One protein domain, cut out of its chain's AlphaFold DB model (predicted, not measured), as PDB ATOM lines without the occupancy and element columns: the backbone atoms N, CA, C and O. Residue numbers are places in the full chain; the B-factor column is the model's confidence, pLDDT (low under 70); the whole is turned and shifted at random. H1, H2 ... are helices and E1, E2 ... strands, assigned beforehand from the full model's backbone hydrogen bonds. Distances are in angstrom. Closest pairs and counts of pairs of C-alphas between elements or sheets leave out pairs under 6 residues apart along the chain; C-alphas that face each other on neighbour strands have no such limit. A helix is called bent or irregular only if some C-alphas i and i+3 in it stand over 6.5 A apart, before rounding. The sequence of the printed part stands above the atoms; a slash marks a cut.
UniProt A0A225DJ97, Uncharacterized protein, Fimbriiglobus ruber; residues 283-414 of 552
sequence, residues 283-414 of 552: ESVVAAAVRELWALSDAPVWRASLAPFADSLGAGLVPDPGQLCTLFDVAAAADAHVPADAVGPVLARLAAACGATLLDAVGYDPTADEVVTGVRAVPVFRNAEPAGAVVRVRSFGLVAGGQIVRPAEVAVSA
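This is residues 283 to 414 of the 552 residues of an uncharacterized protein of Fimbriiglobus ruber (UniProt A0A225DJ97). Four helices, H1 to H4, form an up-and-down bundle, and along its H3 and H4 side stand two small three-stranded sheets, set end to end and joined at a bend where E3 runs on into E4 and E5 runs on into E6. H1 and H2 make the side of the bundle away from the sheets, while the short H5 lies beyond the strands, far from the bundle. The printed part has 132 residues with five named helices and six named strands, in the order H1 H2 H3 H4 E1 H5 E2 E3 E4 E5 E6, of the class mixed, helices and strands. One sheet runs E2 E6 E3 and is mixed; the other runs E1 E4 E5 and is antiparallel. The whole is compact, with a radius of gyration of the C-alphas of 15.1 A, but flat in outline, spanning 46 by 34 by 17 A.

Begin at E6, residues 408 to 413, the inner strand of a strongly twisted sheet. E2, residues 375 to 380, is its parallel neighbour, with N 378 and O 410 within hydrogen-bond range at 2.8 A. E3, residues 390 to 395, is its antiparallel neighbour, with N 394 and O 409 at 2.7 A. Go on past Phe 396: E3 runs on at 52 degrees into E4, residues 397 to 400, the inner strand of the second sheet. E4 is antiparallel to E1, residues 356 to 359, with N 357 and O 399 at 2.7 A, and makes a hairpin with E5, residues 403 to 406, with N 405 and O 398 at 2.8 A. E5 in turn runs on into E6 at 62 degrees. H3, residues 321 to 333, is on both sheets; its closest C-alphas to E3 are those of Ala 332 and Ser 395, 5.6 A apart. It lies over E4 at a height of 9.3 A over the sheet E1 E4 E5 and runs along the strands, at 15 degrees to E4 on the local plane. H4, residues 340 to 353, is on the same face of the sheet E1 E4 E5 as H3 and lies over none of its strands; H3 and H4 with this sheet are two layers, helices on one face of a sheet. H3 and H4 touch, closest at the C-alphas of Leu 324 and Ala 351, 7.3 A, opposite ways at a shallow tilt of 5 degrees. Farther out, H1, residues 283 to 295, touches H4, closest at the C-alphas of Val 286 and Leu 350, 5.5 A. H2, residues 300 to 314, touches H1, and with residues 302 to 306 alone it touches H3; these four make the bundle, each helix running against the one before. H5, residues 370 to 373, only grazes the sheet E1 E4 E5. Every O i to N i+4 pair is within hydrogen-bond range in H1 and H3, against 9 of 11 in H2 and 8 of 10 in H4; H5 is too short for such a pair.

Find C-alpha 283 at (-44.637, 13.251, -47.765); from there H1 runs 18.3 A. H2 runs 20.4 A and is only just irregular, C-alphas 305 and 308 being 6.7 A apart. H3 runs 18.5 A from C-alpha 321 at (-31.167, 9.334, -43.522). H4 runs 20.1 A and is only just irregular, with 6.6 A between C-alphas 342 and 345. Among the strands, E2 measures 15.4 A, E3 12.6 A and E6 16.0 A, ending at C-alpha 413, (-19.744, -16.238, -52.802).

Look to Ala 315 and Asn 383 for the two C-alphas farthest apart, 48.5 A. The printed part has no cut, and no link is long. Its mean pLDDT is 82.6; look for low values, under 70, at residues 334 to 340, 361 to 363, 366 to 367, 369 and 371 to 372.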
ATOM      1  N   GLU A 283     -43.847  13.916 -48.808       82.44
ATOM      2  CA  GLU A 283     -44.637  13.251 -47.765       82.44
ATOM      3  C   GLU A 283     -45.580  12.183 -48.341       82.44
ATOM      4  O   GLU A 283     -45.691  11.075 -47.806       82.44
ATOM      5  N   SER A 284     -46.206  12.468 -49.486       83.44
ATOM      6  CA  SER A 284     -47.105  11.533 -50.170       83.44
ATOM      7  C   SER A 284     -46.358  10.324 -50.737       83.44
ATOM      8  O   SER A 284     -46.874   9.204 -50.682       83.44
ATOM      9  N   VAL A 285     -45.137  10.529 -51.245       83.25
ATOM     10  CA  VAL A 285     -44.282   9.450 -51.768       83.25
ATOM     11  C   VAL A 285     -43.813   8.539 -50.636       83.25
ATOM     12  O   VAL A 285     -43.930   7.316 -50.746       83.25
ATOM     13  N   VAL A 286     -43.349   9.119 -49.525       82.69
ATOM     14  CA  VAL A 286     -42.914   8.357 -48.346       82.69
ATOM     15  C   VAL A 286     -44.102   7.574 -47.763       82.69
ATOM     16  O   VAL A 286     -43.979   6.376 -47.509       82.69
ATOM     17  N   ALA A 287     -45.286   8.187 -47.644       83.62
ATOM     18  CA  ALA A 287     -46.492   7.503 -47.168       83.62
ATOM     19  C   ALA A 287     -46.937   6.351 -48.085       83.62
ATOM     20  O   ALA A 287     -47.368   5.302 -47.598       83.62
ATOM     21  N   ALA A 288     -46.837   6.513 -49.409       87.38
ATOM     22  CA  ALA A 288     -47.126   5.440 -50.358       87.38
ATOM     23  C   ALA A 288     -46.135   4.274 -50.218       87.38
ATOM     24  O   ALA A 288     -46.572   3.132 -50.067       87.38
ATOM     25  N   ALA A 289     -44.832   4.564 -50.172       85.88
ATOM     26  CA  ALA A 289     -43.787   3.555 -50.020       85.88
ATOM     27  C   ALA A 289     -43.911   2.780 -48.696       85.88
ATOM     28  O   ALA A 289     -43.801   1.556 -48.684       85.88
ATOM     29  N   VAL A 290     -44.211   3.457 -47.582       83.69
ATOM     30  CA  VAL A 290     -44.430   2.793 -46.284       83.69
ATOM     31  C   VAL A 290     -45.649   1.870 -46.323       83.69
ATOM     32  O   VAL A 290     -45.570   0.757 -45.811       83.69
ATOM     33  N   ARG A 291     -46.756   2.275 -46.963       85.62
ATOM     34  CA  ARG A 291     -47.934   1.401 -47.129       85.62
ATOM     35  C   ARG A 291     -47.630   0.170 -47.974       85.62
ATOM     36  O   ARG A 291     -48.111  -0.911 -47.654       85.62
ATOM     37  N   GLU A 292     -46.837   0.325 -49.025       87.62
ATOM     38  CA  GLU A 292     -46.419  -0.780 -49.886       87.62
ATOM     39  C   GLU A 292     -45.508  -1.758 -49.136       87.62
ATOM     40  O   GLU A 292     -45.789  -2.952 -49.118       87.62
ATOM     41  N   LEU A 293     -44.503  -1.262 -48.404       83.56
ATOM     42  CA  LEU A 293     -43.673  -2.081 -47.508       83.56
ATOM     43  C   LEU A 293     -44.512  -2.800 -46.442       83.56
ATOM     44  O   LEU A 293     -44.248  -3.956 -46.113       83.56
ATOM     45  N   TRP A 294     -45.544  -2.134 -45.919       85.19
ATOM     46  CA  TRP A 294     -46.473  -2.720 -44.953       85.19
ATOM     47  C   TRP A 294     -47.329  -3.834 -45.565       85.19
ATOM     48  O   TRP A 294     -47.615  -4.825 -44.894       85.19
ATOM     49  N   ALA A 295     -47.740  -3.680 -46.825       85.25
ATOM     50  CA  ALA A 295     -48.526  -4.668 -47.561       85.25
ATOM     51  C   ALA A 295     -47.683  -5.867 -48.019       85.25
ATOM     52  O   ALA A 295     -48.190  -6.984 -48.061       85.25
ATOM     53  N   LEU A 296     -46.400  -5.648 -48.322       81.38
ATOM     54  CA  LEU A 296     -45.447  -6.694 -48.700       81.38
ATOM     55  C   LEU A 296     -45.046  -7.601 -47.527       81.38
ATOM     56  O   LEU A 296     -44.447  -8.651 -47.756       81.38
ATOM     57  N   SER A 297     -45.353  -7.219 -46.281       72.06
ATOM     58  CA  SER A 297     -44.914  -7.956 -45.100       72.06
ATOM     59  C   SER A 297     -46.058  -8.418 -44.196       72.06
ATOM     60  O   SER A 297     -46.713  -7.640 -43.493       72.06
ATOM     61  N   ASP A 298     -46.222  -9.738 -44.129       70.69
ATOM     62  CA  ASP A 298     -47.058 -10.403 -43.126       70.69
ATOM     63  C   ASP A 298     -46.326 -10.616 -41.789       70.69
ATOM     64  O   ASP A 298     -46.931 -11.038 -40.800       70.69
ATOM     65  N   ALA A 299     -45.027 -10.302 -41.717       73.50
ATOM     66  CA  ALA A 299     -44.217 -10.544 -40.531       73.50
ATOM     67  C   ALA A 299     -44.497  -9.492 -39.431       73.50
ATOM     68  O   ALA A 299     -44.294  -8.295 -39.654       73.50
ATOM     69  N   PRO A 300     -44.862  -9.901 -38.196       77.06
ATOM     70  CA  PRO A 300     -45.092  -8.977 -37.077       77.06
ATOM     71  C   PRO A 300     -43.895  -8.063 -36.780       77.06
ATOM     72  O   PRO A 300     -44.072  -6.910 -36.392       77.06
ATOM     73  N   VAL A 301     -42.679  -8.569 -37.009       74.62
ATOM     74  CA  VAL A 301     -41.421  -7.832 -36.820       74.62
ATOM     75  C   VAL A 301     -41.348  -6.612 -37.741       74.62
ATOM     76  O   VAL A 301     -40.980  -5.535 -37.291       74.62
ATOM     77  N   TRP A 302     -41.774  -6.740 -39.000       76.38
ATOM     78  CA  TRP A 302     -41.786  -5.621 -39.947       76.38
ATOM     79  C   TRP A 302     -42.764  -4.535 -39.550       76.38
ATOM     80  O   TRP A 302     -42.414  -3.362 -39.571       76.38
ATOM     81  N   ARG A 303     -43.979  -4.919 -39.153       81.38
ATOM     82  CA  ARG A 303     -44.996  -3.952 -38.726       81.38
ATOM     83  C   ARG A 303     -44.551  -3.193 -37.481       81.38
ATOM     84  O   ARG A 303     -44.714  -1.980 -37.423       81.38
ATOM     85  N   ALA A 304     -43.933  -3.884 -36.521       82.00
ATOM     86  CA  ALA A 304     -43.371  -3.248 -35.332       82.00
ATOM     87  C   ALA A 304     -42.256  -2.246 -35.682       82.00
ATOM     88  O   ALA A 304     -42.193  -1.171 -35.096       82.00
ATOM     89  N   SER A 305     -41.407  -2.572 -36.657       78.25
ATOM     90  CA  SER A 305     -40.321  -1.696 -37.107       78.25
ATOM     91  C   SER A 305     -40.764  -0.551 -38.021       78.25
ATOM     92  O   SER A 305     -40.125   0.497 -38.024       78.25
ATOM     93  N   LEU A 306     -41.838  -0.734 -38.790       81.06
ATOM     94  CA  LEU A 306     -42.430   0.297 -39.643       81.06
ATOM     95  C   LEU A 306     -43.317   1.268 -38.851       81.06
ATOM     96  O   LEU A 306     -43.509   2.396 -39.294       81.06
ATOM     97  N   ALA A 307     -43.859   0.862 -37.696       82.69
ATOM     98  CA  ALA A 307     -44.777   1.691 -36.910       82.69
ATOM     99  C   ALA A 307     -44.193   3.069 -36.532       82.69
ATOM    100  O   ALA A 307     -44.855   4.062 -36.823       82.69
ATOM    101  N   PRO A 308     -42.941   3.191 -36.040       80.75
ATOM    102  CA  PRO A 308     -42.342   4.503 -35.777       80.75
ATOM    103  C   PRO A 308     -42.243   5.402 -37.023       80.75
ATOM    104  O   PRO A 308     -42.320   6.626 -36.914       80.75
ATOM    105  N   PHE A 309     -42.089   4.813 -38.216       79.56
ATOM    106  CA  PHE A 309     -42.063   5.560 -39.480       79.56
ATOM    107  C   PHE A 309     -43.455   6.029 -39.881       79.56
ATOM    108  O   PHE A 309     -43.615   7.176 -40.290       79.56
ATOM    109  N   ALA A 310     -44.457   5.163 -39.737       80.38
ATOM    110  CA  ALA A 310     -45.847   5.515 -39.985       80.38
ATOM    111  C   ALA A 310     -46.314   6.640 -39.042       80.38
ATOM    112  O   ALA A 310     -46.968   7.577 -39.496       80.38
ATOM    113  N   ASP A 311     -45.911   6.595 -37.769       83.00
ATOM    114  CA  ASP A 311     -46.205   7.640 -36.785       83.00
ATOM    115  C   ASP A 311     -45.522   8.972 -37.140       83.00
ATOM    116  O   ASP A 311     -46.164  10.023 -37.111       83.00
ATOM    117  N   SER A 312     -44.241   8.936 -37.538       80.19
ATOM    118  CA  SER A 312     -43.496  10.135 -37.967       80.19
ATOM    119  C   SER A 312     -44.132  10.787 -39.199       80.19
ATOM    120  O   SER A 312     -44.288  12.007 -39.254       80.19
ATOM    121  N   LEU A 313     -44.582   9.970 -40.154       77.62
ATOM    122  CA  LEU A 313     -45.310  10.427 -41.335       77.62
ATOM    123  C   LEU A 313     -46.674  11.024 -40.997       77.62
ATOM    124  O   LEU A 313     -47.050  12.045 -41.565       77.62
ATOM    125  N   GLY A 314     -47.401  10.427 -40.048       77.94
ATOM    126  CA  GLY A 314     -48.661  10.977 -39.544       77.94
ATOM    127  C   GLY A 314     -48.505  12.364 -38.907       77.94
ATOM    128  O   GLY A 314     -49.471  13.123 -38.854       77.94
ATOM    129  N   ALA A 315     -47.291  12.708 -38.467       84.19
ATOM    130  CA  ALA A 315     -46.933  14.017 -37.932       84.19
ATOM    131  C   ALA A 315     -46.382  15.006 -38.982       84.19
ATOM    132  O   ALA A 315     -46.021  16.121 -38.609       84.19
ATOM    133  N   GLY A 316     -46.301  14.626 -40.265       80.88
ATOM    134  CA  GLY A 316     -45.713  15.461 -41.325       80.88
ATOM    135  C   GLY A 316     -44.186  15.584 -41.233       80.88
ATOM    136  O   GLY A 316     -43.611  16.586 -41.649       80.88
ATOM    137  N   LEU A 317     -43.508  14.604 -40.624       83.75
ATOM    138  CA  LEU A 317     -42.049  14.584 -40.529       83.75
ATOM    139  C   LEU A 317     -41.469  13.647 -41.590       83.75
ATOM    140  O   LEU A 317     -41.737  12.443 -41.593       83.75
ATOM    141  N   VAL A 318     -40.636  14.200 -42.475       80.94
ATOM    142  CA  VAL A 318     -39.841  13.412 -43.423       80.94
ATOM    143  C   VAL A 318     -38.719  12.702 -42.654       80.94
ATOM    144  O   VAL A 318     -37.989  13.376 -41.922       80.94
ATOM    145  N   PRO A 319     -38.552  11.373 -42.804       84.44
ATOM    146  CA  PRO A 319     -37.504  10.644 -42.104       84.44
ATOM    147  C   PRO A 319     -36.109  11.148 -42.472       84.44
ATOM    148  O   PRO A 319     -35.818  11.376 -43.650       84.44
ATOM    149  N   ASP A 320     -35.229  11.260 -41.479       86.19
ATOM    150  CA  ASP A 320     -33.818  11.535 -41.735       86.19
ATOM    151  C   ASP A 320     -33.091  10.291 -42.310       86.19
ATOM    152  O   ASP A 320     -33.567   9.153 -42.180       86.19
ATOM    153  N   PRO A 321     -31.919  10.457 -42.956       84.44
ATOM    154  CA  PRO A 321     -31.167   9.334 -43.522       84.44
ATOM    155  C   PRO A 321     -30.766   8.238 -42.516       84.44
ATOM    156  O   PRO A 321     -30.623   7.074 -42.896       84.44
ATOM    157  N   GLY A 322     -30.583   8.574 -41.237       84.50
ATOM    158  CA  GLY A 322     -30.273   7.606 -40.182       84.50
ATOM    159  C   GLY A 322     -31.480   6.735 -39.827       84.50
ATOM    160  O   GLY A 322     -31.346   5.523 -39.636       84.50
ATOM    161  N   GLN A 323     -32.676   7.320 -39.828       85.88
ATOM    162  CA  GLN A 323     -33.923   6.569 -39.715       85.88
ATOM    163  C   GLN A 323     -34.068   5.613 -40.911       85.88
ATOM    164  O   GLN A 323     -34.247   4.411 -40.710       85.88
ATOM    165  N   LEU A 324     -33.850   6.077 -42.149       86.19
ATOM    166  CA  LEU A 324     -33.880   5.196 -43.331       86.19
ATOM    167  C   LEU A 324     -32.941   3.986 -43.212       86.19
ATOM    168  O   LEU A 324     -33.312   2.878 -43.599       86.19
ATOM    169  N   CYS A 325     -31.759   4.162 -42.618       86.31
ATOM    170  CA  CYS A 325     -30.831   3.058 -42.383       86.31
ATOM    171  C   CYS A 325     -31.457   1.954 -41.510       86.31
ATOM    172  O   CYS A 325     -31.400   0.775 -41.869       86.31
ATOM    173  N   THR A 326     -32.121   2.329 -40.415       84.38
ATOM    174  CA  THR A 326     -32.781   1.373 -39.507       84.38
ATOM    175  C   THR A 326     -33.878   0.589 -40.227       84.38
ATOM    176  O   THR A 326     -33.980  -0.630 -40.080       84.38
ATOM    177  N   LEU A 327     -34.669   1.271 -41.059       83.88
ATOM    178  CA  LEU A 327     -35.705   0.632 -41.866       83.88
ATOM    179  C   LEU A 327     -35.114  -0.390 -42.848       83.88
ATOM    180  O   LEU A 327     -35.619  -1.501 -42.990       83.88
ATOM    181  N   PHE A 328     -34.022  -0.024 -43.512       85.50
ATOM    182  CA  PHE A 328     -33.347  -0.883 -44.478       85.50
ATOM    183  C   PHE A 328     -32.699  -2.114 -43.832       85.50
ATOM    184  O   PHE A 328     -32.640  -3.160 -44.473       85.50
ATOM    185  N   ASP A 329     -32.243  -2.026 -42.578       82.06
ATOM    186  CA  ASP A 329     -31.708  -3.187 -41.851       82.06
ATOM    187  C   ASP A 329     -32.805  -4.204 -41.542       82.06
ATOM    188  O   ASP A 329     -32.621  -5.408 -41.720       82.06
ATOM    189  N   VAL A 330     -33.983  -3.721 -41.145       79.50
ATOM    190  CA  VAL A 330     -35.163  -4.574 -40.960       79.50
ATOM    191  C   VAL A 330     -35.580  -5.201 -42.287       79.50
ATOM    192  O   VAL A 330     -35.926  -6.388 -42.331       79.50
ATOM    193  N   ALA A 331     -35.495  -4.425 -43.371       76.50
ATOM    194  CA  ALA A 331     -35.807  -4.915 -44.698       76.50
ATOM    195  C   ALA A 331     -34.865  -6.049 -45.130       76.50
ATOM    196  O   ALA A 331     -35.327  -7.118 -45.522       76.50
ATOM    197  N   ALA A 332     -33.556  -5.857 -44.956       75.50
ATOM    198  CA  ALA A 332     -32.536  -6.855 -45.274       75.50
ATOM    199  C   ALA A 332     -32.529  -8.068 -44.318       75.50
ATOM    200  O   ALA A 332     -32.034  -9.142 -44.666       75.50
ATOM    201  N   ALA A 333     -33.070  -7.940 -43.102       73.62
ATOM    202  CA  ALA A 333     -33.164  -9.047 -42.149       73.62
ATOM    203  C   ALA A 333     -34.331 -10.008 -42.441       73.62
ATOM    204  O   ALA A 333     -34.237 -11.194 -42.121       73.62
ATOM    205  N   ALA A 334     -35.419  -9.533 -43.054       68.19
ATOM    206  CA  ALA A 334     -36.598 -10.361 -43.340       68.19
ATOM    207  C   ALA A 334     -36.567 -11.091 -44.685       68.19
ATOM    208  O   ALA A 334     -37.536 -11.756 -45.055       68.19
ATOM    209  N   ASP A 335     -35.420 -11.025 -45.353       57.38
ATOM    210  CA  ASP A 335     -35.057 -11.582 -46.660       57.38
ATOM    211  C   ASP A 335     -35.250 -13.112 -46.795       57.38
ATOM    212  O   ASP A 335     -34.895 -13.721 -47.795       57.38
ATOM    213  N   ALA A 336     -35.818 -13.782 -45.787       57.91
ATOM    214  CA  ALA A 336     -36.255 -15.167 -45.907       57.91
ATOM    215  C   ALA A 336     -37.647 -15.317 -46.558       57.91
ATOM    216  O   ALA A 336     -37.961 -16.419 -46.995       57.91
ATOM    217  N   HIS A 337     -38.498 -14.277 -46.573       61.25
ATOM    218  CA  HIS A 337     -39.916 -14.415 -46.973       61.25
ATOM    219  C   HIS A 337     -40.406 -13.389 -48.008       61.25
ATOM    220  O   HIS A 337     -41.476 -13.600 -48.576       61.25
ATOM    221  N   VAL A 338     -39.659 -12.311 -48.277       64.56
ATOM    222  CA  VAL A 338     -40.048 -11.282 -49.258       64.56
ATOM    223  C   VAL A 338     -38.998 -11.223 -50.374       64.56
ATOM    224  O   VAL A 338     -37.816 -11.112 -50.056       64.56
ATOM    225  N   PRO A 339     -39.387 -11.301 -51.659       66.44
ATOM    226  CA  PRO A 339     -38.449 -11.218 -52.776       66.44
ATOM    227  C   PRO A 339     -37.712  -9.864 -52.807       66.44
ATOM    228  O   PRO A 339     -38.341  -8.804 -52.750       66.44
ATOM    229  N   ALA A 340     -36.378  -9.879 -52.891       66.88
ATOM    230  CA  ALA A 340     -35.550  -8.666 -52.881       66.88
ATOM    231  C   ALA A 340     -35.849  -7.711 -54.059       66.88
ATOM    232  O   ALA A 340     -35.724  -6.493 -53.926       66.88
ATOM    233  N   ASP A 341     -36.294  -8.261 -55.189       72.31
ATOM    234  CA  ASP A 341     -36.753  -7.553 -56.387       72.31
ATOM    235  C   ASP A 341     -38.042  -6.750 -56.157       72.31
ATOM    236  O   ASP A 341     -38.229  -5.713 -56.791       72.31
ATOM    237  N   ALA A 342     -38.889  -7.163 -55.208       78.44
ATOM    238  CA  ALA A 342     -40.073  -6.399 -54.821       78.44
ATOM    239  C   ALA A 342     -39.737  -5.253 -53.851       78.44
ATOM    240  O   ALA A 342     -40.335  -4.184 -53.921       78.44
ATOM    241  N   VAL A 343     -38.768  -5.451 -52.950       82.38
ATOM    242  CA  VAL A 343     -38.433  -4.475 -51.896       82.38
ATOM    243  C   VAL A 343     -37.535  -3.350 -52.418       82.38
ATOM    244  O   VAL A 343     -37.751  -2.185 -52.083       82.38
ATOM    245  N   GLY A 344     -36.549  -3.676 -53.259       83.56
ATOM    246  CA  GLY A 344     -35.552  -2.722 -53.761       83.56
ATOM    247  C   GLY A 344     -36.141  -1.442 -54.375       83.56
ATOM    248  O   GLY A 344     -35.773  -0.350 -53.933       83.56
ATOM    249  N   PRO A 345     -37.089  -1.528 -55.331       87.88
ATOM    250  CA  PRO A 345     -37.706  -0.351 -55.945       87.88
ATOM    251  C   PRO A 345     -38.419   0.560 -54.937       87.88
ATOM    252  O   PRO A 345     -38.348   1.785 -55.049       87.88
ATOM    253  N   VAL A 346     -39.063  -0.024 -53.922       88.81
ATOM    254  CA  VAL A 346     -39.778   0.729 -52.882       88.81
ATOM    255  C   VAL A 346     -38.797   1.484 -51.989       88.81
ATOM    256  O   VAL A 346     -38.989   2.673 -51.730       88.81
ATOM    257  N   LEU A 347     -37.705   0.829 -51.575       89.12
ATOM    258  CA  LEU A 347     -36.642   1.469 -50.793       89.12
ATOM    259  C   LEU A 347     -35.931   2.573 -51.587       89.12
ATOM    260  O   LEU A 347     -35.585   3.604 -51.016       89.12
ATOM    261  N   ALA A 348     -35.749   2.393 -52.897       89.56
ATOM    262  CA  ALA A 348     -35.140   3.398 -53.764       89.56
ATOM    263  C   ALA A 348     -36.018   4.653 -53.895       89.56
ATOM    264  O   ALA A 348     -35.510   5.766 -53.746       89.56
ATOM    265  N   ARG A 349     -37.337   4.490 -54.097       90.56
ATOM    266  CA  ARG A 349     -38.293   5.615 -54.093       90.56
ATOM    267  C   ARG A 349     -38.299   6.346 -52.753       90.56
ATOM    268  O   ARG A 349     -38.291   7.574 -52.724       90.56
ATOM    269  N   LEU A 350     -38.282   5.590 -51.657       89.19
ATOM    270  CA  LEU A 350     -38.248   6.142 -50.307       89.19
ATOM    271  C   LEU A 350     -36.964   6.947 -50.053       89.19
ATOM    272  O   LEU A 350     -37.038   8.074 -49.571       89.19
ATOM    273  N   ALA A 351     -35.799   6.406 -50.425       90.69
ATOM    274  CA  ALA A 351     -34.526   7.116 -50.324       90.69
ATOM    275  C   ALA A 351     -34.547   8.420 -51.136       90.69
ATOM    276  O   ALA A 351     -34.186   9.471 -50.609       90.69
ATOM    277  N   ALA A 352     -35.029   8.361 -52.382       90.19
ATOM    278  CA  ALA A 352     -35.104   9.520 -53.268       90.19
ATOM    279  C   ALA A 352     -35.995  10.635 -52.699       90.19
ATOM    280  O   ALA A 352     -35.607  11.803 -52.736       90.19
ATOM    281  N   ALA A 353     -37.145  10.286 -52.112       87.50
ATOM    282  CA  ALA A 353     -38.042  11.249 -51.467       87.50
ATOM    283  C   ALA A 353     -37.387  11.971 -50.272       87.50
ATOM    284  O   ALA A 353     -37.704  13.126 -50.001       87.50
ATOM    285  N   CYS A 354     -36.429  11.325 -49.607       87.94
ATOM    286  CA  CYS A 354     -35.633  11.902 -48.522       87.94
ATOM    287  C   CYS A 354     -34.331  12.580 -48.999       87.94
ATOM    288  O   CYS A 354     -33.458  12.875 -48.183       87.94
ATOM    289  N   GLY A 355     -34.149  12.806 -50.308       89.62
ATOM    290  CA  GLY A 355     -32.929  13.418 -50.852       89.62
ATOM    291  C   GLY A 355     -31.689  12.517 -50.769       89.62
ATOM    292  O   GLY A 355     -30.558  13.010 -50.739       89.62
ATOM    293  N   ALA A 356     -31.897  11.203 -50.714       93.25
ATOM    294  CA  ALA A 356     -30.854  10.194 -50.656       93.25
ATOM    295  C   ALA A 356     -30.927   9.241 -51.862       93.25
ATOM    296  O   ALA A 356     -31.893   9.201 -52.619       93.25
ATOM    297  N   THR A 357     -29.877   8.459 -52.065       91.69
ATOM    298  CA  THR A 357     -29.770   7.456 -53.120       91.69
ATOM    299  C   THR A 357     -29.448   6.122 -52.475       91.69
ATOM    300  O   THR A 357     -28.477   6.003 -51.724       91.69
ATOM    301  N   LEU A 358     -30.283   5.123 -52.751       90.25
ATOM    302  CA  LEU A 358     -30.021   3.748 -52.356       90.25
ATOM    303  C   LEU A 358     -28.819   3.239 -53.158       90.25
ATOM    304  O   LEU A 358     -28.831   3.305 -54.385       90.25
ATOM    305  N   LEU A 359     -27.797   2.730 -52.475       86.62
ATOM    306  CA  LEU A 359     -26.767   1.931 -53.130       86.62
ATOM    307  C   LEU A 359     -27.328   0.521 -53.255       86.62
ATOM    308  O   LEU A 359     -27.444  -0.200 -52.255       86.62
ATOM    309  N   ASP A 360     -27.735   0.161 -54.467       71.81
ATOM    310  CA  ASP A 360     -28.076  -1.218 -54.758       71.81
ATOM    311  C   ASP A 360     -26.798  -2.072 -54.836       71.81
ATOM    312  O   ASP A 360     -25.675  -1.592 -55.000       71.81
ATOM    313  N   ALA A 361     -26.966  -3.374 -54.643       68.12
ATOM    314  CA  ALA A 361     -25.901  -4.345 -54.862       68.12
ATOM    315  C   ALA A 361     -25.752  -4.714 -56.352       68.12
ATOM    316  O   ALA A 361     -24.943  -5.582 -56.696       68.12
ATOM    317  N   VAL A 362     -26.584  -4.130 -57.221       63.06
ATOM    318  CA  VAL A 362     -26.737  -4.525 -58.618       63.06
ATOM    319  C   VAL A 362     -25.605  -3.870 -59.400       63.06
ATOM    320  O   VAL A 362     -25.615  -2.685 -59.701       63.06
ATOM    321  N   GLY A 363     -24.580  -4.661 -59.709       61.97
ATOM    322  CA  GLY A 363     -23.337  -4.153 -60.295       61.97
ATOM    323  C   GLY A 363     -22.168  -4.103 -59.314       61.97
ATOM    324  O   GLY A 363     -21.176  -3.437 -59.598       61.97
ATOM    325  N   TYR A 364     -22.254  -4.823 -58.187       72.69
ATOM    326  CA  TYR A 364     -21.068  -5.140 -57.396       72.69
ATOM    327  C   TYR A 364     -19.987  -5.759 -58.294       72.69
ATOM    328  O   TYR A 364     -20.151  -6.859 -58.827       72.69
ATOM    329  N   ASP A 365     -18.878  -5.041 -58.429       74.50
ATOM    330  CA  ASP A 365     -17.657  -5.526 -59.051       74.50
ATOM    331  C   ASP A 365     -16.686  -5.949 -57.937       74.50
ATOM    332  O   ASP A 365     -16.229  -5.091 -57.172       74.50
ATOM    333  N   PRO A 366     -16.335  -7.244 -57.821       68.31
ATOM    334  CA  PRO A 366     -15.397  -7.718 -56.806       68.31
ATOM    335  C   PRO A 366     -13.987  -7.138 -56.930       68.31
ATOM    336  O   PRO A 366     -13.180  -7.303 -56.013       68.31
ATOM    337  N   THR A 367     -13.679  -6.474 -58.045       69.44
ATOM    338  CA  THR A 367     -12.401  -5.804 -58.287       69.44
ATOM    339  C   THR A 367     -12.419  -4.316 -57.937       69.44
ATOM    340  O   THR A 367     -11.351  -3.712 -57.822       69.44
ATOM    341  N   ALA A 368     -13.597  -3.724 -57.718       71.50
ATOM    342  CA  ALA A 368     -13.724  -2.315 -57.379       71.50
ATOM    343  C   ALA A 368     -13.390  -2.043 -55.900       71.50
ATOM    344  O   ALA A 368     -13.672  -2.845 -55.008       71.50
ATOM    345  N   ASP A 369     -12.780  -0.885 -55.637       67.75
ATOM    346  CA  ASP A 369     -12.435  -0.451 -54.280       67.75
ATOM    347  C   ASP A 369     -13.714  -0.126 -53.477       67.75
ATOM    348  O   ASP A 369     -14.598   0.604 -53.942       67.75
ATOM    349  N   GLU A 370     -13.804  -0.657 -52.253       74.00
ATOM    350  CA  GLU A 370     -14.904  -0.433 -51.302       74.00
ATOM    351  C   GLU A 370     -15.109   1.064 -51.031       74.00
ATOM    352  O   GLU A 370     -16.242   1.529 -50.916       74.00
ATOM    353  N   VAL A 371     -14.020   1.842 -51.003       61.69
ATOM    354  CA  VAL A 371     -14.070   3.293 -50.756       61.69
ATOM    355  C   VAL A 371     -14.765   4.039 -51.897       61.69
ATOM    356  O   VAL A 371     -15.388   5.074 -51.669       61.69
ATOM    357  N   VAL A 372     -14.670   3.522 -53.123       64.94
ATOM    358  CA  VAL A 372     -15.231   4.164 -54.321       64.94
ATOM    359  C   VAL A 372     -16.687   3.763 -54.528       64.94
ATOM    360  O   VAL A 372     -17.502   4.586 -54.932       64.94
ATOM    361  N   THR A 373     -17.015   2.505 -54.247       73.88
ATOM    362  CA  THR A 373     -18.357   1.958 -54.488       73.88
ATOM    363  C   THR A 373     -19.303   2.159 -53.310       73.88
ATOM    364  O   THR A 373     -20.517   2.158 -53.496       73.88
ATOM    365  N   GLY A 374     -18.773   2.316 -52.093       83.44
ATOM    366  CA  GLY A 374     -19.580   2.265 -50.878       83.44
ATOM    367  C   GLY A 374     -20.205   0.890 -50.647       83.44
ATOM    368  O   GLY A 374     -21.201   0.801 -49.935       83.44
ATOM    369  N   VAL A 375     -19.659  -0.172 -51.250       87.44
ATOM    370  CA  VAL A 375     -20.150  -1.545 -51.106       87.44
ATOM    371  C   VAL A 375     -19.087  -2.402 -50.427       87.44
ATOM    372  O   VAL A 375     -18.016  -2.665 -50.971       87.44
ATOM    373  N   ARG A 376     -19.414  -2.889 -49.235       90.00
ATOM    374  CA  ARG A 376     -18.611  -3.810 -48.444       90.00
ATOM    375  C   ARG A 376     -18.991  -5.251 -48.755       90.00
ATOM    376  O   ARG A 376     -20.092  -5.718 -48.459       90.00
ATOM    377  N   ALA A 377     -18.041  -5.995 -49.302       90.19
ATOM    378  CA  ALA A 377     -18.216  -7.410 -49.581       90.19
ATOM    379  C   ALA A 377     -17.902  -8.269 -48.356       90.19
ATOM    380  O   ALA A 377     -16.797  -8.239 -47.812       90.19
ATOM    381  N   VAL A 378     -18.863  -9.095 -47.956       92.19
ATOM    382  CA  VAL A 378     -18.694 -10.117 -46.929       92.19
ATOM    383  C   VAL A 378     -18.597 -11.480 -47.615       92.19
ATOM    384  O   VAL A 378     -19.617 -12.040 -48.020       92.19
ATOM    385  N   PRO A 379     -17.386 -12.037 -47.771       92.44
ATOM    386  CA  PRO A 379     -17.208 -13.304 -48.458       92.44
ATOM    387  C   PRO A 379     -17.827 -14.449 -47.650       92.44
ATOM    388  O   PRO A 379     -17.615 -14.565 -46.442       92.44
ATOM    389  N   VAL A 380     -18.573 -15.325 -48.317       94.12
ATOM    390  CA  VAL A 380     -19.216 -16.504 -47.728       94.12
ATOM    391  C   VAL A 380     -19.016 -17.715 -48.629       94.12
ATOM    392  O   VAL A 380     -19.148 -17.619 -49.841       94.12
ATOM    393  N   PHE A 381     -18.724 -18.883 -48.059       94.12
ATOM    394  CA  PHE A 381     -18.665 -20.106 -48.857       94.12
ATOM    395  C   PHE A 381     -20.064 -20.621 -49.186       94.12
ATOM    396  O   PHE A 381     -20.899 -20.791 -48.287       94.12
ATOM    397  N   ARG A 382     -20.296 -20.910 -50.464       93.00
ATOM    398  CA  ARG A 382     -21.571 -21.371 -51.004       93.00
ATOM    399  C   ARG A 382     -21.345 -22.391 -52.116       93.00
ATOM    400  O   ARG A 382     -20.544 -22.177 -53.012       93.00
ATOM    401  N   ASN A 383     -22.039 -23.523 -52.029       90.62
ATOM    402  CA  ASN A 383     -21.789 -24.651 -52.928       90.62
ATOM    403  C   ASN A 383     -22.446 -24.493 -54.305       90.62
ATOM    404  O   ASN A 383     -21.951 -25.092 -55.253       90.62
ATOM    405  N   ALA A 384     -23.546 -23.740 -54.415       91.81
ATOM    406  CA  ALA A 384     -24.285 -23.597 -55.671       91.81
ATOM    407  C   ALA A 384     -23.807 -22.392 -56.501       91.81
ATOM    408  O   ALA A 384     -23.922 -22.398 -57.723       91.81
ATOM    409  N   GLU A 385     -23.253 -21.375 -55.846       90.75
ATOM    410  CA  GLU A 385     -22.918 -20.089 -56.439       90.75
ATOM    411  C   GLU A 385     -21.408 -19.977 -56.728       90.75
ATOM    412  O   GLU A 385     -20.591 -20.194 -55.823       90.75
ATOM    413  N   PRO A 386     -21.000 -19.592 -57.953       89.31
ATOM    414  CA  PRO A 386     -19.590 -19.407 -58.289       89.31
ATOM    415  C   PRO A 386     -18.968 -18.256 -57.487       89.31
ATOM    416  O   PRO A 386     -19.668 -17.353 -57.029       89.31
ATOM    417  N   ALA A 387     -17.641 -18.276 -57.330       88.00
ATOM    418  CA  ALA A 387     -16.927 -17.203 -56.643       88.00
ATOM    419  C   ALA A 387     -17.181 -15.841 -57.321       88.00
ATOM    420  O   ALA A 387     -17.187 -15.751 -58.547       88.00
ATOM    421  N   GLY A 388     -17.406 -14.797 -56.522       87.12
ATOM    422  CA  GLY A 388     -17.741 -13.448 -56.989       87.12
ATOM    423  C   GLY A 388     -19.240 -13.171 -57.139       87.12
ATOM    424  O   GLY A 388     -19.626 -12.007 -57.193       87.12
ATOM    425  N   ALA A 389     -20.100 -14.195 -57.141       88.50
ATOM    426  CA  ALA A 389     -21.545 -13.991 -57.233       88.50
ATOM    427  C   ALA A 389     -22.104 -13.346 -55.955       88.50
ATOM    428  O   ALA A 389     -21.818 -13.806 -54.846       88.50
ATOM    429  N   VAL A 390     -22.944 -12.316 -56.097       87.38
ATOM    430  CA  VAL A 390     -23.707 -11.760 -54.971       87.38
ATOM    431  C   VAL A 390     -24.777 -12.771 -54.569       87.38
ATOM    432  O   VAL A 390     -25.666 -13.099 -55.345       87.38
ATOM    433  N   VAL A 391     -24.670 -13.281 -53.345       87.12
ATOM    434  CA  VAL A 391     -25.573 -14.295 -52.786       87.12
ATOM    435  C   VAL A 391     -26.770 -13.629 -52.122       87.12
ATOM    436  O   VAL A 391     -27.885 -14.135 -52.193       87.12
ATOM    437  N   ARG A 392     -26.523 -12.530 -51.403       86.38
ATOM    438  CA  ARG A 392     -27.553 -11.821 -50.642       86.38
ATOM    439  C   ARG A 392     -27.118 -10.405 -50.307       86.38
ATOM    440  O   ARG A 392     -25.953 -10.192 -49.975       86.38
ATOM    441  N   VAL A 393     -28.056  -9.468 -50.267       85.06
ATOM    442  CA  VAL A 393     -27.832  -8.162 -49.637       85.06
ATOM    443  C   VAL A 393     -27.970  -8.330 -48.120       85.06
ATOM    444  O   VAL A 393     -28.956  -8.868 -47.627       85.06
ATOM    445  N   ARG A 394     -26.944  -7.964 -47.347       85.62
ATOM    446  CA  ARG A 394     -26.990  -7.999 -45.873       85.62
ATOM    447  C   ARG A 394     -27.478  -6.680 -45.296       85.62
ATOM    448  O   ARG A 394     -28.186  -6.708 -44.297       85.62
ATOM    449  N   SER A 395     -27.110  -5.572 -45.927       87.69
ATOM    450  CA  SER A 395     -27.638  -4.242 -45.646       87.69
ATOM    451  C   SER A 395     -27.583  -3.399 -46.916       87.69
ATOM    452  O   SER A 395     -26.648  -3.503 -47.712       87.69
ATOM    453  N   PHE A 396     -28.594  -2.560 -47.122       87.69
ATOM    454  CA  PHE A 396     -28.592  -1.610 -48.231       87.69
ATOM    455  C   PHE A 396     -27.715  -0.403 -47.899       87.69
ATOM    456  O   PHE A 396     -27.747   0.098 -46.772       87.69
ATOM    457  N   GLY A 397     -26.960   0.099 -48.870       90.19
ATOM    458  CA  GLY A 397     -26.182   1.318 -48.676       90.19
ATOM    459  C   GLY A 397     -27.024   2.559 -48.942       90.19
ATOM    460  O   GLY A 397     -28.069   2.497 -49.592       90.19
ATOM    461  N   LEU A 398     -26.574   3.694 -48.424       92.00
ATOM    462  CA  LEU A 398     -27.264   4.969 -48.558       92.00
ATOM    463  C   LEU A 398     -26.252   6.084 -48.798       92.00
ATOM    464  O   LEU A 398     -25.306   6.253 -48.025       92.00
ATOM    465  N   VAL A 399     -26.482   6.867 -49.846       91.69
ATOM    466  CA  VAL A 399     -25.747   8.098 -50.147       91.69
ATOM    467  C   VAL A 399     -26.687   9.278 -49.961       91.69
ATOM    468  O   VAL A 399     -27.779   9.280 -50.511       91.69
ATOM    469  N   ALA A 400     -26.276  10.300 -49.220       91.94
ATOM    470  CA  ALA A 400     -27.027  11.547 -49.091       91.94
ATOM    471  C   ALA A 400     -26.066  12.725 -49.254       91.94
ATOM    472  O   ALA A 400     -24.961  12.711 -48.713       91.94
ATOM    473  N   GLY A 401     -26.449  13.722 -50.055       91.00
ATOM    474  CA  GLY A 401     -25.588  14.882 -50.326       91.00
ATOM    475  C   GLY A 401     -24.221  14.526 -50.933       91.00
ATOM    476  O   GLY A 401     -23.238  15.213 -50.675       91.00
ATOM    477  N   GLY A 402     -24.134  13.427 -51.693       88.06
ATOM    478  CA  GLY A 402     -22.880  12.938 -52.280       88.06
ATOM    479  C   GLY A 402     -21.922  12.259 -51.291       88.06
ATOM    480  O   GLY A 402     -20.812  11.905 -51.679       88.06
ATOM    481  N   GLN A 403     -22.328  12.057 -50.035       89.31
ATOM    482  CA  GLN A 403     -21.564  11.316 -49.033       89.31
ATOM    483  C   GLN A 403     -22.213   9.961 -48.761       89.31
ATOM    484  O   GLN A 403     -23.436   9.860 -48.653       89.31
ATOM    485  N   ILE A 404     -21.393   8.918 -48.625       88.62
ATOM    486  CA  ILE A 404     -21.853   7.600 -48.177       88.62
ATOM    487  C   ILE A 404     -22.228   7.729 -46.700       88.62
ATOM    488  O   ILE A 404     -21.358   7.810 -45.835       88.62
ATOM    489  N   VAL A 405     -23.530   7.763 -46.420       91.31
ATOM    490  CA  VAL A 405     -24.078   7.747 -45.055       91.31
ATOM    491  C   VAL A 405     -23.858   6.370 -44.444       91.31
ATOM    492  O   VAL A 405     -23.478   6.248 -43.281       91.31
ATOM    493  N   ARG A 406     -24.070   5.327 -45.253       89.19
ATOM    494  CA  ARG A 406     -23.845   3.940 -44.866       89.19
ATOM    495  C   ARG A 406     -23.420   3.110 -46.077       89.19
ATOM    496  O   ARG A 406     -24.105   3.182 -47.099       89.19
ATOM    497  N   PRO A 407     -22.348   2.307 -45.984       90.81
ATOM    498  CA  PRO A 407     -22.007   1.387 -47.055       90.81
ATOM    499  C   PRO A 407     -23.047   0.265 -47.161       90.81
ATOM    500  O   PRO A 407     -23.615  -0.165 -46.156       90.81
ATOM    501  N   ALA A 408     -23.294  -0.223 -48.373       89.62
ATOM    502  CA  ALA A 408     -24.044  -1.458 -48.567       89.62
ATOM    503  C   ALA A 408     -23.182  -2.634 -48.104       89.62
ATOM    504  O   ALA A 408     -21.997  -2.667 -48.414       89.62
ATOM    505  N   GLU A 409     -23.745  -3.620 -47.411       90.19
ATOM    506  CA  GLU A 409     -23.052  -4.883 -47.159       90.19
ATOM    507  C   GLU A 409     -23.674  -5.993 -47.995       90.19
ATOM    508  O   GLU A 409     -24.873  -6.261 -47.906       90.19
ATOM    509  N   VAL A 410     -22.857  -6.691 -48.777       89.19
ATOM    510  CA  VAL A 410     -23.304  -7.785 -49.647       89.19
ATOM    511  C   VAL A 410     -22.572  -9.068 -49.298       89.19
ATOM    512  O   VAL A 410     -21.357  -9.083 -49.130       89.19
ATOM    513  N   ALA A 411     -23.306 -10.169 -49.160       90.69
ATOM    514  CA  ALA A 411     -22.715 -11.490 -49.045       90.69
ATOM    515  C   ALA A 411     -22.300 -11.956 -50.442       90.69
ATOM    516  O   ALA A 411     -23.154 -12.117 -51.313       90.69
ATOM    517  N   VAL A 412     -21.008 -12.188 -50.649       91.19
ATOM    518  CA  VAL A 412     -20.455 -12.597 -51.947       91.19
ATOM    519  C   VAL A 412     -19.929 -14.014 -51.832       91.19
ATOM    520  O   VAL A 412     -19.234 -14.341 -50.869       91.19
ATOM    521  N   SER A 413     -20.253 -14.873 -52.791       93.00
ATOM    522  CA  SER A 413     -19.744 -16.238 -52.802       93.00
ATOM    523  C   SER A 413     -18.219 -16.221 -52.925       93.00
ATOM    524  O   SER A 413     -17.656 -15.623 -53.839       93.00
ATOM    525  N   ALA A 414     -17.539 -16.904 -52.010       92.88
ATOM    526  CA  ALA A 414     -16.118 -17.229 -52.089       92.88
ATOM    527  C   ALA A 414     -15.879 -18.561 -52.832       92.88
ATOM    528  O   ALA A 414     -14.780 -19.115 -52.779       92.88
TER     529      ALA A 414